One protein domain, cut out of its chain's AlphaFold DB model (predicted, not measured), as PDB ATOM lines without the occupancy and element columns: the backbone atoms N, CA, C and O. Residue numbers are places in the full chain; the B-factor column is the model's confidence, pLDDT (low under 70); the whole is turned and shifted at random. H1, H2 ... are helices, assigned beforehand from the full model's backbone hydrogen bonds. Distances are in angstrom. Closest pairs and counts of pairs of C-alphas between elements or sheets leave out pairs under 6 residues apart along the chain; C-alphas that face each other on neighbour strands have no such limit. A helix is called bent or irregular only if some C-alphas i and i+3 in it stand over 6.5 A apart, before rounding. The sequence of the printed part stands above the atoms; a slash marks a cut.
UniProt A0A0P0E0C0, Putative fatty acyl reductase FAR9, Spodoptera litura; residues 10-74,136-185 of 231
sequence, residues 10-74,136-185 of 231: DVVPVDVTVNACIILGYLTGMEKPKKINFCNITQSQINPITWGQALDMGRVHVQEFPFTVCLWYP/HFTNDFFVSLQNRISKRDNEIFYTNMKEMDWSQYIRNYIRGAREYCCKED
ATOM      1  N   ASP A  10     526.249 305.191 377.504       90.50
ATOM      2  CA  ASP A  10     524.959 304.495 377.400       90.50
ATOM      3  C   ASP A  10     524.904 303.344 378.425       90.50
ATOM      4  O   ASP A  10     524.946 302.159 378.101       90.50
ATOM      5  N   VAL A  11     524.925 303.712 379.706       89.69
ATOM      6  CA  VAL A  11     524.902 302.779 380.835       89.69
ATOM      7  C   VAL A  11     523.454 302.530 381.231       89.69
ATOM      8  O   VAL A  11     522.670 303.463 381.381       89.69
ATOM      9  N   VAL A  12     523.107 301.267 381.456       91.62
ATOM     10  CA  VAL A  12     521.795 300.867 381.967       91.62
ATOM     11  C   VAL A  12     521.999 300.018 383.224       91.62
ATOM     12  O   VAL A  12     522.780 299.062 383.182       91.62
ATOM     13  N   PRO A  13     521.336 300.334 384.352       91.75
ATOM     14  CA  PRO A  13     521.336 299.463 385.519       91.75
ATOM     15  C   PRO A  13     520.803 298.074 385.178       91.75
ATOM     16  O   PRO A  13     519.787 297.942 384.498       91.75
ATOM     17  N   VAL A  14     521.438 297.035 385.718       92.19
ATOM     18  CA  VAL A  14     521.029 295.647 385.454       92.19
ATOM     19  C   VAL A  14     519.567 295.386 385.836       92.19
ATOM     20  O   VAL A  14     518.866 294.682 385.115       92.19
ATOM     21  N   ASP A  15     519.080 296.016 386.908       90.69
ATOM     22  CA  ASP A  15     517.698 295.869 387.372       90.69
ATOM     23  C   ASP A  15     516.691 296.405 386.348       90.69
ATOM     24  O   ASP A  15     515.657 295.783 386.119       90.69
ATOM     25  N   VAL A  16     517.019 297.505 385.657       92.06
ATOM     26  CA  VAL A  16     516.184 298.041 384.571       92.06
ATOM     27  C   VAL A  16     516.109 297.034 383.427       92.06
ATOM     28  O   VAL A  16     515.025 296.773 382.908       92.06
ATOM     29  N   THR A  17     517.235 296.415 383.059       92.88
ATOM     30  CA  THR A  17     517.262 295.373 382.026       92.88
ATOM     31  C   THR A  17     516.421 294.160 382.421       92.88
ATOM     32  O   THR A  17     515.615 293.686 381.621       92.88
ATOM     33  N   VAL A  18     516.559 293.671 383.656       95.00
ATOM     34  CA  VAL A  18     515.793 292.519 384.161       95.00
ATOM     35  C   VAL A  18     514.296 292.830 384.202       95.00
ATOM     36  O   VAL A  18     513.489 292.044 383.703       95.00
ATOM     37  N   ASN A  19     513.918 293.995 384.726       94.69
ATOM     38  CA  ASN A  19     512.528 294.438 384.786       94.69
ATOM     39  C   ASN A  19     511.917 294.579 383.388       94.69
ATOM     40  O   ASN A  19     510.796 294.124 383.149       94.69
ATOM     41  N   ALA A  20     512.674 295.126 382.432       93.50
ATOM     42  CA  ALA A  20     512.262 295.191 381.037       93.50
ATOM     43  C   ALA A  20     512.004 293.793 380.458       93.50
ATOM     44  O   ALA A  20     510.974 293.583 379.821       93.50
ATOM     45  N   CYS A  21     512.879 292.813 380.712       95.00
ATOM     46  CA  CYS A  21     512.675 291.432 380.268       95.00
ATOM     47  C   CYS A  21     511.382 290.819 380.830       95.00
ATOM     48  O   CYS A  21     510.656 290.150 380.092       95.00
ATOM     49  N   ILE A  22     511.066 291.070 382.105       95.44
ATOM     50  CA  ILE A  22     509.828 290.595 382.743       95.44
ATOM     51  C   ILE A  22     508.601 291.208 382.055       95.44
ATOM     52  O   ILE A  22     507.692 290.481 381.646       95.44
ATOM     53  N   ILE A  23     508.599 292.531 381.865       94.81
ATOM     54  CA  ILE A  23     507.504 293.249 381.197       94.81
ATOM     55  C   ILE A  23     507.330 292.761 379.757       94.81
ATOM     56  O   ILE A  23     506.208 292.509 379.320       94.81
ATOM     57  N   LEU A  24     508.428 292.586 379.020       94.44
ATOM     58  CA  LEU A  24     508.400 292.077 377.651       94.44
ATOM     59  C   LEU A  24     507.805 290.669 377.581       94.44
ATOM     60  O   LEU A  24     507.007 290.394 376.684       94.44
ATOM     61  N   GLY A  25     508.148 289.794 378.529       94.69
ATOM     62  CA  GLY A  25     507.560 288.459 378.641       94.69
ATOM     63  C   GLY A  25     506.048 288.512 378.866       94.69
ATOM     64  O   GLY A  25     505.290 287.865 378.140       94.69
ATOM     65  N   TYR A  26     505.606 289.341 379.815       95.00
ATOM     66  CA  TYR A  26     504.188 289.566 380.102       95.00
ATOM     67  C   TYR A  26     503.423 290.092 378.877       95.00
ATOM     68  O   TYR A  26     502.434 289.486 378.456       95.00
ATOM     69  N   LEU A  27     503.908 291.169 378.252       93.75
ATOM     70  CA  LEU A  27     503.259 291.772 377.084       93.75
ATOM     71  C   LEU A  27     503.234 290.821 375.889       93.75
ATOM     72  O   LEU A  27     502.225 290.741 375.198       93.75
ATOM     73  N   THR A  28     504.297 290.046 375.667       94.44
ATOM     74  CA  THR A  28     504.326 289.048 374.588       94.44
ATOM     75  C   THR A  28     503.257 287.973 374.797       94.44
ATOM     76  O   THR A  28     502.571 287.600 373.844       94.44
ATOM     77  N   GLY A  29     503.071 287.502 376.035       95.06
ATOM     78  CA  GLY A  29     502.030 286.527 376.373       95.06
ATOM     79  C   GLY A  29     500.607 287.072 376.220       95.06
ATOM     80  O   GLY A  29     499.718 286.347 375.766       95.06
ATOM     81  N   MET A  30     500.404 288.351 376.549       94.75
ATOM     82  CA  MET A  30     499.109 289.031 376.466       94.75
ATOM     83  C   MET A  30     498.738 289.450 375.041       94.75
ATOM     84  O   MET A  30     497.647 289.137 374.568       94.75
ATOM     85  N   GLU A  31     499.639 290.149 374.349       93.19
ATOM     86  CA  GLU A  31     499.396 290.719 373.020       93.19
ATOM     87  C   GLU A  31     499.515 289.671 371.903       93.19
ATOM     88  O   GLU A  31     498.930 289.851 370.835       93.19
ATOM     89  N   LYS A  32     500.268 288.581 372.132       93.56
ATOM     90  CA  LYS A  32     500.559 287.524 371.144       93.56
ATOM     91  C   LYS A  32     500.928 288.112 369.771       93.56
ATOM     92  O   LYS A  32     500.242 287.852 368.774       93.56
ATOM     93  N   PRO A  33     501.983 288.947 369.705       91.69
ATOM     94  CA  PRO A  33     502.300 289.700 368.503       91.69
ATOM     95  C   PRO A  33     502.604 288.760 367.331       91.69
ATOM     96  O   PRO A  33     503.356 287.797 367.452       91.69
ATOM     97  N   LYS A  34     502.032 289.062 366.158       93.38
ATOM     98  CA  LYS A  34     502.243 288.271 364.929       93.38
ATOM     99  C   LYS A  34     503.628 288.474 364.304       93.38
ATOM    100  O   LYS A  34     504.011 287.723 363.413       93.38
ATOM    101  N   LYS A  35     504.342 289.522 364.715       93.25
ATOM    102  CA  LYS A  35     505.683 289.878 364.241       93.25
ATOM    103  C   LYS A  35     506.640 289.917 365.424       93.25
ATOM    104  O   LYS A  35     506.236 290.255 366.534       93.25
ATOM    105  N   ILE A  36     507.903 289.600 365.158       89.81
ATOM    106  CA  ILE A  36     508.978 289.744 366.138       89.81
ATOM    107  C   ILE A  36     509.195 291.238 366.392       89.81
ATOM    108  O   ILE A  36     509.367 292.008 365.448       89.81
ATOM    109  N   ASN A  37     509.194 291.622 367.666       87.62
ATOM    110  CA  ASN A  37     509.547 292.964 368.110       87.62
ATOM    111  C   ASN A  37     510.976 292.950 368.662       87.62
ATOM    112  O   ASN A  37     511.348 292.038 369.399       87.62
ATOM    113  N   PHE A  38     511.755 293.978 368.333       91.44
ATOM    114  CA  PHE A  38     513.085 294.201 368.896       91.44
ATOM    115  C   PHE A  38     512.999 295.329 369.922       91.44
ATOM    116  O   PHE A  38     512.514 296.417 369.612       91.44
ATOM    117  N   CYS A  39     513.456 295.066 371.145       92.69
ATOM    118  CA  CYS A  39     513.483 296.046 372.222       92.69
ATOM    119  C   CYS A  39     514.934 296.316 372.620       92.69
ATOM    120  O   CYS A  39     515.538 295.527 373.344       92.69
ATOM    121  N   ASN A  40     515.482 297.437 372.154       94.12
ATOM    122  CA  ASN A  40     516.781 297.919 372.610       94.12
ATOM    123  C   ASN A  40     516.603 298.563 373.986       94.12
ATOM    124  O   ASN A  40     515.891 299.558 374.113       94.12
ATOM    125  N   ILE A  41     517.225 297.989 375.010       93.12
ATOM    126  CA  ILE A  41     517.231 298.555 376.361       93.12
ATOM    127  C   ILE A  41     518.511 299.377 376.488       93.12
ATOM    128  O   ILE A  41     519.570 298.846 376.809       93.12
ATOM    129  N   THR A  42     518.406 300.660 376.166       92.56
ATOM    130  CA  THR A  42     519.516 301.621 376.139       92.56
ATOM    131  C   THR A  42     519.096 302.913 376.821       92.56
ATOM    132  O   THR A  42     517.900 303.164 376.976       92.56
ATOM    133  N   GLN A  43     520.059 303.742 377.216       87.75
ATOM    134  CA  GLN A  43     519.797 305.031 377.847       87.75
ATOM    135  C   GLN A  43     519.186 305.987 376.800       87.75
ATOM    136  O   GLN A  43     518.134 306.576 377.061       87.75
ATOM    137  N   SER A  44     519.774 306.073 375.596       88.75
ATOM    138  CA  SER A  44     519.234 306.827 374.446       88.75
ATOM    139  C   SER A  44     518.790 308.257 374.806       88.75
ATOM    140  O   SER A  44     517.671 308.662 374.488       88.75
ATOM    141  N   GLN A  45     519.635 309.029 375.504       86.62
ATOM    142  CA  GLN A  45     519.408 310.460 375.806       86.62
ATOM    143  C   GLN A  45     518.238 310.774 376.767       86.62
ATOM    144  O   GLN A  45     517.959 311.928 377.071       86.62
ATOM    145  N   ILE A  46     517.558 309.757 377.303       89.62
ATOM    146  CA  ILE A  46     516.508 309.872 378.333       89.62
ATOM    147  C   ILE A  46     516.972 310.564 379.642       89.62
ATOM    148  O   ILE A  46     516.240 311.382 380.189       89.62
ATOM    149  N   ASN A  47     518.148 310.206 380.150       91.69
ATOM    150  CA  ASN A  47     518.847 310.624 381.361       91.69
ATOM    151  C   ASN A  47     520.373 310.492 381.115       91.69
ATOM    152  O   ASN A  47     520.991 309.530 381.585       91.69
ATOM    153  N   PRO A  48     520.959 311.368 380.279       92.50
ATOM    154  CA  PRO A  48     522.336 311.228 379.811       92.50
ATOM    155  C   PRO A  48     523.354 311.423 380.938       92.50
ATOM    156  O   PRO A  48     523.159 312.221 381.855       92.50
ATOM    157  N   ILE A  49     524.470 310.703 380.839       94.88
ATOM    158  CA  ILE A  49     525.643 310.843 381.705       94.88
ATOM    159  C   ILE A  49     526.899 310.681 380.857       94.88
ATOM    160  O   ILE A  49     526.984 309.770 380.039       94.88
ATOM    161  N   THR A  50     527.898 311.542 381.038       95.69
ATOM    162  CA  THR A  50     529.192 311.373 380.366       95.69
ATOM    163  C   THR A  50     530.115 310.441 381.140       95.69
ATOM    164  O   THR A  50     530.003 310.288 382.361       95.69
ATOM    165  N   TRP A  51     531.095 309.844 380.457       95.31
ATOM    166  CA  TRP A  51     532.130 309.063 381.140       95.31
ATOM    167  C   TRP A  51     532.874 309.884 382.202       95.31
ATOM    168  O   TRP A  51     533.187 309.354 383.266       95.31
ATOM    169  N   GLY A  52     533.128 311.172 381.944       95.56
ATOM    170  CA  GLY A  52     533.747 312.079 382.912       95.56
ATOM    171  C   GLY A  52     532.912 312.230 384.181       95.56
ATOM    172  O   GLY A  52     533.417 312.002 385.278       95.56
ATOM    173  N   GLN A  53     531.613 312.503 384.028       96.06
ATOM    174  CA  GLN A  53     530.679 312.616 385.150       96.06
ATOM    175  C   GLN A  53     530.609 311.318 385.966       96.06
ATOM    176  O   GLN A  53     530.697 311.356 387.193       96.06
ATOM    177  N   ALA A  54     530.511 310.162 385.300       95.38
ATOM    178  CA  ALA A  54     530.491 308.863 385.973       95.38
ATOM    179  C   ALA A  54     531.788 308.598 386.761       95.38
ATOM    180  O   ALA A  54     531.747 308.127 387.901       95.38
ATOM    181  N   LEU A  55     532.946 308.933 386.181       94.25
ATOM    182  CA  LEU A  55     534.243 308.798 386.846       94.25
ATOM    183  C   LEU A  55     534.373 309.742 388.047       94.25
ATOM    184  O   LEU A  55     534.893 309.323 389.080       94.25
ATOM    185  N   ASP A  56     533.889 310.979 387.945       95.06
ATOM    186  CA  ASP A  56     533.930 311.954 389.038       95.06
ATOM    187  C   ASP A  56     533.040 311.544 390.213       95.06
ATOM    188  O   ASP A  56     533.508 311.524 391.355       95.06
ATOM    189  N   MET A  57     531.804 311.109 389.946       96.19
ATOM    190  CA  MET A  57     530.936 310.526 390.977       96.19
ATOM    191  C   MET A  57     531.605 309.306 391.621       96.19
ATOM    192  O   MET A  57     531.630 309.165 392.846       96.19
ATOM    193  N   GLY A  58     532.233 308.450 390.808       95.00
ATOM    194  CA  GLY A  58     532.978 307.298 391.300       95.00
ATOM    195  C   GLY A  58     534.132 307.683 392.231       95.00
ATOM    196  O   GLY A  58     534.287 307.087 393.297       95.00
ATOM    197  N   ARG A  59     534.914 308.715 391.882       94.12
ATOM    198  CA  ARG A  59     536.019 309.230 392.715       94.12
ATOM    199  C   ARG A  59     535.525 309.705 394.078       94.12
ATOM    200  O   ARG A  59     536.180 309.416 395.079       94.12
ATOM    201  N   VAL A  60     534.384 310.391 394.127       95.56
ATOM    202  CA  VAL A  60     533.775 310.854 395.383       95.56
ATOM    203  C   VAL A  60     533.355 309.664 396.247       95.56
ATOM    204  O   VAL A  60     533.768 309.552 397.401       95.56
ATOM    205  N   HIS A  61     532.598 308.716 395.695       96.75
ATOM    206  CA  HIS A  61     532.054 307.615 396.493       96.75
ATOM    207  C   HIS A  61     533.087 306.538 396.861       96.75
ATOM    208  O   HIS A  61     532.933 305.879 397.888       96.75
ATOM    209  N   VAL A  62     534.189 306.399 396.115       95.19
ATOM    210  CA  VAL A  62     535.344 305.571 396.521       95.19
ATOM    211  C   VAL A  62     536.058 306.151 397.751       95.19
ATOM    212  O   VAL A  62     536.647 305.401 398.528       95.19
ATOM    213  N   GLN A  63     536.020 307.469 397.967       93.88
ATOM    214  CA  GLN A  63     536.523 308.080 399.208       93.88
ATOM    215  C   GLN A  63     535.566 307.854 400.383       93.88
ATOM    216  O   GLN A  63     535.993 307.738 401.532       93.88
ATOM    217  N   GLU A  64     534.268 307.755 400.105       95.56
ATOM    218  CA  GLU A  64     533.273 307.418 401.119       95.56
ATOM    219  C   GLU A  64     533.385 305.945 401.553       95.56
ATOM    220  O   GLU A  64     533.352 305.654 402.756       95.56
ATOM    221  N   PHE A  65     533.583 305.042 400.588       96.94
ATOM    222  CA  PHE A  65     533.664 303.588 400.763       96.94
ATOM    223  C   PHE A  65     534.985 302.996 400.231       96.94
ATOM    224  O   PHE A  65     534.966 302.220 399.272       96.94
ATOM    225  N   PRO A  66     536.142 303.324 400.835       96.50
ATOM    226  CA  PRO A  66     537.416 302.758 400.412       96.50
ATOM    227  C   PRO A  66     537.542 301.269 400.741       96.50
ATOM    228  O   PRO A  66     536.835 300.721 401.593       96.50
ATOM    229  N   PHE A  67     538.519 300.644 400.090       95.25
ATOM    230  CA  PHE A  67     538.852 299.230 400.233       95.25
ATOM    231  C   PHE A  67     540.012 299.034 401.212       95.25
ATOM    232  O   PHE A  67     540.935 299.850 401.281       95.25
ATOM    233  N   THR A  68     539.983 297.933 401.958       94.38
ATOM    234  CA  THR A  68     541.041 297.547 402.906       94.38
ATOM    235  C   THR A  68     542.314 297.062 402.220       94.38
ATOM    236  O   THR A  68     543.398 297.166 402.793       94.38
ATOM    237  N   VAL A  69     542.206 296.563 400.987       88.88
ATOM    238  CA  VAL A  69     543.345 296.096 400.193       88.88
ATOM    239  C   VAL A  69     543.594 297.076 399.054       88.88
ATOM    240  O   VAL A  69     543.021 296.969 397.972       88.88
ATOM    241  N   CYS A  70     544.467 298.050 399.306       89.81
ATOM    242  CA  CYS A  70     544.863 299.050 398.326       89.81
ATOM    243  C   CYS A  70     546.370 299.312 398.427       89.81
ATOM    244  O   CYS A  70     546.882 299.558 399.517       89.81
ATOM    245  N   LEU A  71     547.088 299.229 397.304       90.50
ATOM    246  CA  LEU A  71     548.545 299.424 397.278       90.50
ATOM    247  C   LEU A  71     548.959 300.874 397.038       90.50
ATOM    248  O   LEU A  71     550.082 301.246 397.358       90.50
ATOM    249  N   TRP A  72     548.072 301.675 396.455       93.25
ATOM    250  CA  TRP A  72     548.338 303.067 396.128       93.25
ATOM    251  C   TRP A  72     547.061 303.889 396.221       93.25
ATOM    252  O   TRP A  72     545.969 303.345 396.080       93.25
ATOM    253  N   TYR A  73     547.182 305.197 396.438       93.38
ATOM    254  CA  TYR A  73     546.011 306.064 396.494       93.38
ATOM    255  C   TYR A  73     545.241 306.031 395.161       93.38
ATOM    256  O   TYR A  73     545.868 306.152 394.103       93.38
ATOM    257  N   PRO A  74     543.902 305.874 395.178       86.19
ATOM    258  CA  PRO A  74     543.107 305.900 393.957       86.19
ATOM    259  C   PRO A  74     543.161 307.298 393.333       86.19
ATOM    260  O   PRO A  74     542.589 308.258 393.849       86.19
ATOM    261  N   HIS A 136     524.871 306.310 369.305       90.69
ATOM    262  CA  HIS A 136     523.493 306.766 369.230       90.69
ATOM    263  C   HIS A 136     522.606 305.551 369.011       90.69
ATOM    264  O   HIS A 136     522.595 304.951 367.934       90.69
ATOM    265  N   PHE A 137     521.887 305.173 370.059       90.94
ATOM    266  CA  PHE A 137     520.893 304.113 370.009       90.94
ATOM    267  C   PHE A 137     519.498 304.719 369.957       90.94
ATOM    268  O   PHE A 137     519.283 305.820 370.450       90.94
ATOM    269  N   THR A 138     518.553 303.983 369.382       92.06
ATOM    270  CA  THR A 138     517.125 304.286 369.475       92.06
ATOM    271  C   THR A 138     516.448 303.230 370.339       92.06
ATOM    272  O   THR A 138     516.778 302.039 370.258       92.06
ATOM    273  N   ASN A 139     515.502 303.657 371.176       93.44
ATOM    274  CA  ASN A 139     514.821 302.784 372.134       93.44
ATOM    275  C   ASN A 139     513.311 303.048 372.247       93.44
ATOM    276  O   ASN A 139     512.709 302.782 373.287       93.44
ATOM    277  N   ASP A 140     512.675 303.508 371.167       92.50
ATOM    278  CA  ASP A 140     511.251 303.884 371.153       92.50
ATOM    279  C   ASP A 140     510.333 302.791 371.719       92.50
ATOM    280  O   ASP A 140     509.401 303.069 372.477       92.50
ATOM    281  N   PHE A 141     510.617 301.521 371.400       92.06
ATOM    282  CA  PHE A 141     509.842 300.395 371.921       92.06
ATOM    283  C   PHE A 141     509.965 300.275 373.444       92.06
ATOM    284  O   PHE A 141     508.945 300.130 374.119       92.06
ATOM    285  N   PHE A 142     511.183 300.389 373.982       91.94
ATOM    286  CA  PHE A 142     511.446 300.353 375.421       91.94
ATOM    287  C   PHE A 142     510.736 301.507 376.139       91.94
ATOM    288  O   PHE A 142     510.013 301.278 377.106       91.94
ATOM    289  N   VAL A 143     510.832 302.727 375.601       91.19
ATOM    290  CA  VAL A 143     510.126 303.906 376.134       91.19
ATOM    291  C   VAL A 143     508.612 303.711 376.118       91.19
ATOM    292  O   VAL A 143     507.923 304.169 377.031       91.19
ATOM    293  N   SER A 144     508.075 303.013 375.113       91.12
ATOM    294  CA  SER A 144     506.638 302.751 375.020       91.12
ATOM    295  C   SER A 144     506.113 301.788 376.090       91.12
ATOM    296  O   SER A 144     504.917 301.826 376.378       91.12
ATOM    297  N   LEU A 145     506.974 300.957 376.704       90.31
ATOM    298  CA  LEU A 145     506.564 299.952 377.695       90.31
ATOM    299  C   LEU A 145     505.831 300.576 378.879       90.31
ATOM    300  O   LEU A 145     504.849 300.005 379.354       90.31
ATOM    301  N   GLN A 146     506.239 301.778 379.294       89.62
ATOM    302  CA  GLN A 146     505.603 302.476 380.409       89.62
ATOM    303  C   GLN A 146     504.113 302.767 380.158       89.62
ATOM    304  O   GLN A 146     503.310 302.780 381.080       89.62
ATOM    305  N   ASN A 147     503.714 302.946 378.897       90.56
ATOM    306  CA  ASN A 147     502.327 303.230 378.526       90.56
ATOM    307  C   ASN A 147     501.518 301.955 378.239       90.56
ATOM    308  O   ASN A 147     500.329 302.036 377.938       90.56
ATOM    309  N   ARG A 148     502.159 300.781 378.291       91.94
ATOM    310  CA  ARG A 148     501.550 299.474 377.988       91.94
ATOM    311  C   ARG A 148     501.240 298.646 379.232       91.94
ATOM    312  O   ARG A 148     500.606 297.600 379.119       91.94
ATOM    313  N   ILE A 149     501.680 299.094 380.404       92.00
ATOM    314  CA  ILE A 149     501.418 298.436 381.686       92.00
ATOM    315  C   ILE A 149     500.672 299.371 382.635       92.00
ATOM    316  O   ILE A 149     500.551 300.573 382.393       92.00
ATOM    317  N   SER A 150     500.122 298.810 383.712       92.88
ATOM    318  CA  SER A 150     499.398 299.605 384.699       92.88
ATOM    319  C   SER A 150     500.342 300.568 385.431       92.88
ATOM    320  O   SER A 150     501.541 300.318 385.555       92.88
ATOM    321  N   LYS A 151     499.802 301.664 385.984       91.69
ATOM    322  CA  LYS A 151     500.587 302.590 386.821       91.69
ATOM    323  C   LYS A 151     501.277 301.864 387.986       91.69
ATOM    324  O   LYS A 151     502.439 302.127 388.264       91.69
ATOM    325  N   ARG A 152     500.575 300.914 388.611       93.56
ATOM    326  CA  ARG A 152     501.110 300.083 389.697       93.56
ATOM    327  C   ARG A 152     502.327 299.274 389.242       93.56
ATOM    328  O   ARG A 152     503.319 299.229 389.957       93.56
ATOM    329  N   ASP A 153     502.262 298.648 388.071       92.56
ATOM    330  CA  ASP A 153     503.381 297.847 387.564       92.56
ATOM    331  C   ASP A 153     504.565 298.733 387.167       92.56
ATOM    332  O   ASP A 153     505.710 298.370 387.424       92.56
ATOM    333  N   ASN A 154     504.314 299.929 386.624       89.69
ATOM    334  CA  ASN A 154     505.377 300.907 386.373       89.69
ATOM    335  C   ASN A 154     506.144 301.286 387.644       89.69
ATOM    336  O   ASN A 154     507.367 301.384 387.601       89.69
ATOM    337  N   GLU A 155     505.443 301.475 388.764       88.44
ATOM    338  CA  GLU A 155     506.057 301.790 390.061       88.44
ATOM    339  C   GLU A 155     506.872 300.611 390.623       88.44
ATOM    340  O   GLU A 155     507.891 300.827 391.272       88.44
ATOM    341  N   ILE A 156     506.454 299.367 390.360       91.38
ATOM    342  CA  ILE A 156     507.155 298.155 390.817       91.38
ATOM    343  C   ILE A 156     508.403 297.868 389.969       91.38
ATOM    344  O   ILE A 156     509.432 297.458 390.502       91.38
ATOM    345  N   PHE A 157     508.311 298.060 388.652       90.38
ATOM    346  CA  PHE A 157     509.351 297.665 387.698       90.38
ATOM    347  C   PHE A 157     510.234 298.828 387.216       90.38
ATOM    348  O   PHE A 157     511.151 298.598 386.429       90.38
ATOM    349  N   TYR A 158     510.001 300.055 387.692       82.44
ATOM    350  CA  TYR A 158     510.823 301.246 387.426       82.44
ATOM    351  C   TYR A 158     511.159 301.445 385.938       82.44
ATOM    352  O   TYR A 158     512.316 301.573 385.540       82.44
ATOM    353  N   THR A 159     510.134 301.467 385.089       78.12
ATOM    354  CA  THR A 159     510.278 301.580 383.623       78.12
ATOM    355  C   THR A 159     510.775 302.952 383.155       78.12
ATOM    356  O   THR A 159     511.170 303.104 381.997       78.12
ATOM    357  N   ASN A 160     510.774 303.959 384.036       82.38
ATOM    358  CA  ASN A 160     511.210 305.317 383.741       82.38
ATOM    359  C   ASN A 160     512.628 305.593 384.264       82.38
ATOM    360  O   ASN A 160     512.826 305.945 385.424       82.38
ATOM    361  N   MET A 161     513.624 305.533 383.378       84.00
ATOM    362  CA  MET A 161     515.016 305.843 383.735       84.00
ATOM    363  C   MET A 161     515.283 307.336 383.997       84.00
ATOM    364  O   MET A 161     516.360 307.673 384.490       84.00
ATOM    365  N   LYS A 162     514.343 308.244 383.681       86.38
ATOM    366  CA  LYS A 162     514.512 309.695 383.907       86.38
ATOM    367  C   LYS A 162     514.632 310.063 385.378       86.38
ATOM    368  O   LYS A 162     515.267 311.053 385.706       86.38
ATOM    369  N   GLU A 163     514.003 309.281 386.244       83.56
ATOM    370  CA  GLU A 163     513.936 309.557 387.682       83.56
ATOM    371  C   GLU A 163     515.165 309.041 388.440       83.56
ATOM    372  O   GLU A 163     515.285 309.239 389.646       83.56
ATOM    373  N   MET A 164     516.091 308.377 387.746       88.44
ATOM    374  CA  MET A 164     517.276 307.816 388.372       88.44
ATOM    375  C   MET A 164     518.311 308.894 388.705       88.44
ATOM    376  O   MET A 164     518.807 309.599 387.827       88.44
ATOM    377  N   ASP A 165     518.709 308.936 389.974       93.62
ATOM    378  CA  ASP A 165     519.867 309.696 390.437       93.62
ATOM    379  C   ASP A 165     521.153 308.884 390.212       93.62
ATOM    380  O   ASP A 165     521.426 307.892 390.898       93.62
ATOM    381  N   TRP A 166     521.958 309.326 389.245       94.94
ATOM    382  CA  TRP A 166     523.234 308.702 388.903       94.94
ATOM    383  C   TRP A 166     524.241 308.680 390.055       94.94
ATOM    384  O   TRP A 166     524.968 307.698 390.208       94.94
ATOM    385  N   SER A 167     524.271 309.722 390.882       96.44
ATOM    386  CA  SER A 167     525.183 309.818 392.023       96.44
ATOM    387  C   SER A 167     524.809 308.776 393.073       96.44
ATOM    388  O   SER A 167     525.634 307.952 393.477       96.44
ATOM    389  N   GLN A 168     523.523 308.711 393.429       96.44
ATOM    390  CA  GLN A 168     523.014 307.711 394.366       96.44
ATOM    391  C   GLN A 168     523.204 306.279 393.840       96.44
ATOM    392  O   GLN A 168     523.566 305.382 394.612       96.44
ATOM    393  N   TYR A 169     523.003 306.057 392.536       95.25
ATOM    394  CA  TYR A 169     523.263 304.771 391.891       95.25
ATOM    395  C   TYR A 169     524.743 304.374 391.993       95.25
ATOM    396  O   TYR A 169     525.051 303.297 392.506       95.25
ATOM    397  N   ILE A 170     525.669 305.250 391.587       96.88
ATOM    398  CA  ILE A 170     527.118 304.989 391.631       96.88
ATOM    399  C   ILE A 170     527.600 304.777 393.071       96.88
ATOM    400  O   ILE A 170     528.415 303.887 393.330       96.88
ATOM    401  N   ARG A 171     527.056 305.530 394.033       97.62
ATOM    402  CA  ARG A 171     527.320 305.338 395.463       97.62
ATOM    403  C   ARG A 171     526.939 303.939 395.937       97.62
ATOM    404  O   ARG A 171     527.740 303.264 396.587       97.62
ATOM    405  N   ASN A 172     525.719 303.505 395.617       96.94
ATOM    406  CA  ASN A 172     525.223 302.179 395.981       96.94
ATOM    407  C   ASN A 172     526.015 301.074 395.274       96.94
ATOM    408  O   ASN A 172     526.348 300.075 395.910       96.94
ATOM    409  N   TYR A 173     526.383 301.282 394.009       96.00
ATOM    410  CA  TYR A 173     527.246 300.385 393.243       96.00
ATOM    411  C   TYR A 173     528.615 300.197 393.910       96.00
ATOM    412  O   TYR A 173     529.034 299.062 394.124       96.00
ATOM    413  N   ILE A 174     529.300 301.276 394.306       96.62
ATOM    414  CA  ILE A 174     530.619 301.187 394.957       96.62
ATOM    415  C   ILE A 174     530.521 300.500 396.320       96.62
ATOM    416  O   ILE A 174     531.310 299.599 396.618       96.62
ATOM    417  N   ARG A 175     529.528 300.877 397.136       97.25
ATOM    418  CA  ARG A 175     529.271 300.211 398.419       97.25
ATOM    419  C   ARG A 175     528.992 298.717 398.219       97.25
ATOM    420  O   ARG A 175     529.566 297.891 398.923       97.25
ATOM    421  N   GLY A 176     528.141 298.374 397.253       96.81
ATOM    422  CA  GLY A 176     527.792 296.995 396.930       96.81
ATOM    423  C   GLY A 176     528.984 296.196 396.407       96.81
ATOM    424  O   GLY A 176     529.193 295.067 396.833       96.81
ATOM    425  N   ALA A 177     529.827 296.782 395.554       96.19
ATOM    426  CA  ALA A 177     531.051 296.142 395.082       96.19
ATOM    427  C   ALA A 177     531.994 295.804 396.246       96.19
ATOM    428  O   ALA A 177     532.538 294.702 396.306       96.19
ATOM    429  N   ARG A 178     532.143 296.716 397.212       96.62
ATOM    430  CA  ARG A 178     532.921 296.475 398.432       96.62
ATOM    431  C   ARG A 178     532.368 295.306 399.252       96.62
ATOM    432  O   ARG A 178     533.123 294.413 399.634       96.62
ATOM    433  N   GLU A 179     531.066 295.302 399.506       96.25
ATOM    434  CA  GLU A 179     530.414 294.327 400.385       96.25
ATOM    435  C   GLU A 179     530.263 292.948 399.725       96.25
ATOM    436  O   GLU A 179     530.624 291.933 400.314       96.25
ATOM    437  N   TYR A 180     529.801 292.894 398.478       96.19
ATOM    438  CA  TYR A 180     529.424 291.644 397.816       96.19
ATOM    439  C   TYR A 180     530.513 291.087 396.892       96.19
ATOM    440  O   TYR A 180     530.737 289.875 396.875       96.19
ATOM    441  N   CYS A 181     531.229 291.939 396.147       95.81
ATOM    442  CA  CYS A 181     532.279 291.479 395.225       95.81
ATOM    443  C   CYS A 181     533.616 291.285 395.947       95.81
ATOM    444  O   CYS A 181     534.273 290.257 395.781       95.81
ATOM    445  N   CYS A 182     534.012 292.264 396.765       95.38
ATOM    446  CA  CYS A 182     535.251 292.223 397.543       95.38
ATOM    447  C   CYS A 182     535.087 291.537 398.904       95.38
ATOM    448  O   CYS A 182     536.097 291.234 399.537       95.38
ATOM    449  N   LYS A 183     533.846 291.243 399.323       96.69
ATOM    450  CA  LYS A 183     533.533 290.538 400.576       96.69
ATOM    451  C   LYS A 183     534.105 291.237 401.814       96.69
ATOM    452  O   LYS A 183     534.536 290.575 402.755       96.69
ATOM    453  N   GLU A 184     534.144 292.571 401.809       96.62
ATOM    454  CA  GLU A 184     534.613 293.349 402.956       96.62
ATOM    455  C   GLU A 184     533.469 293.656 403.922       96.62
ATOM    456  O   GLU A 184     532.517 294.357 403.575       96.62
ATOM    457  N   ASP A 185     533.614 293.212 405.170       95.38
ATOM    458  CA  ASP A 185     532.670 293.520 406.241       95.38
ATOM    459  C   ASP A 185     532.535 295.051 406.438       95.38
ATOM    460  O   ASP A 185     533.550 295.770 406.411       95.38
TER     461      ASP A 185
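AT A GLANCE: This is residues 10 to 74 and 136 to 185 of the 231 residues of the protein "Putative fatty acyl reductase FAR9" of Spodoptera litura (UniProt A0A0P0E0C0). Two loose helical lobes lie at opposite ends of an elongated model: in one, the long helix H1 has the short helices H3 and H4 near it, and in the other, H2 and H5 pack on each other at a steep angle. Two stretches with no named element, residues 32 to 50 and residues 158 to 165, run between the lobes, and residues 29 to 35 stick out at the far end of H1. The printed part has 115 residues with five named helices, H1 to H5 in order along the chain, and no named strand; the class is all helix. The whole is loose, with a radius of gyration of the C-alphas of 17.6 A, and spans 58 by 30 by 24 A.

HOW THE PARTS SIT: Start with H1, residues 14 to 31, and then find H4, residues 151 to 157. They only just touch, with 3 pairs of C-alphas within 8 A, and H1 does so with residues 16 to 20 alone. The closest C-alphas, of Asn 19 and Phe 157, are 5.4 A apart, and the two helices run opposite ways at a steep tilt of 47 degrees. H3, residues 140 to 147, is close to H1 but not clearly touching, about perpendicular at 76 degrees; their closest C-alphas, of Ile 23 and Leu 145, are 7.6 A apart. H3 is also close to H4 but not clearly touching, with the C-alphas of Gln 146 and Asn 154 closest at 6.2 A. Now go to H2, residues 51 to 64, and H5, residues 166 to 181: they touch, their closest C-alphas, of His 61 and Arg 171, 5.4 A apart, and run the same way at a steep tilt of 56 degrees. H1 and H5 are apart, and so are H2 and H4. In H1, H2, H4 and H5 every O i to N i+4 pair is within hydrogen-bond range; in H3, 2 of 4 are.

IN THESE COORDINATES: Find C-alpha 14 at (521.029, 295.647, 385.454); from there H1 runs 25.4 A to C-alpha 31 at (499.396, 290.719, 373.020). H2 covers 20.1 A from Trp 51 to Glu 64. After the cut, H3 covers 11.6 A from Asp 140 to Asn 147; it is neither bent nor irregular, but only just: C-alphas 143 and 146 are 6.4 A apart. H4 covers 10.1 A from Lys 151 to Phe 157. H5 runs 20.5 A from Trp 166 to C-alpha 181 at (532.279, 291.479, 395.225).

THE WHOLE: Look to Lys 34 and Trp 72 for the two C-alphas farthest apart, 57.6 A. Residues 75 to 135 are not printed, and C-alphas 74 and 136 are 31.6 A apart across the cut, which falls in the link from H2 to H3. The link from H1 to H2 is long, with 19 residues; H3 to H4 is tight, and H4 to H5 is short. In the B-factor column the mean pLDDT of the printed part is 92.8, and no printed residue is under 70.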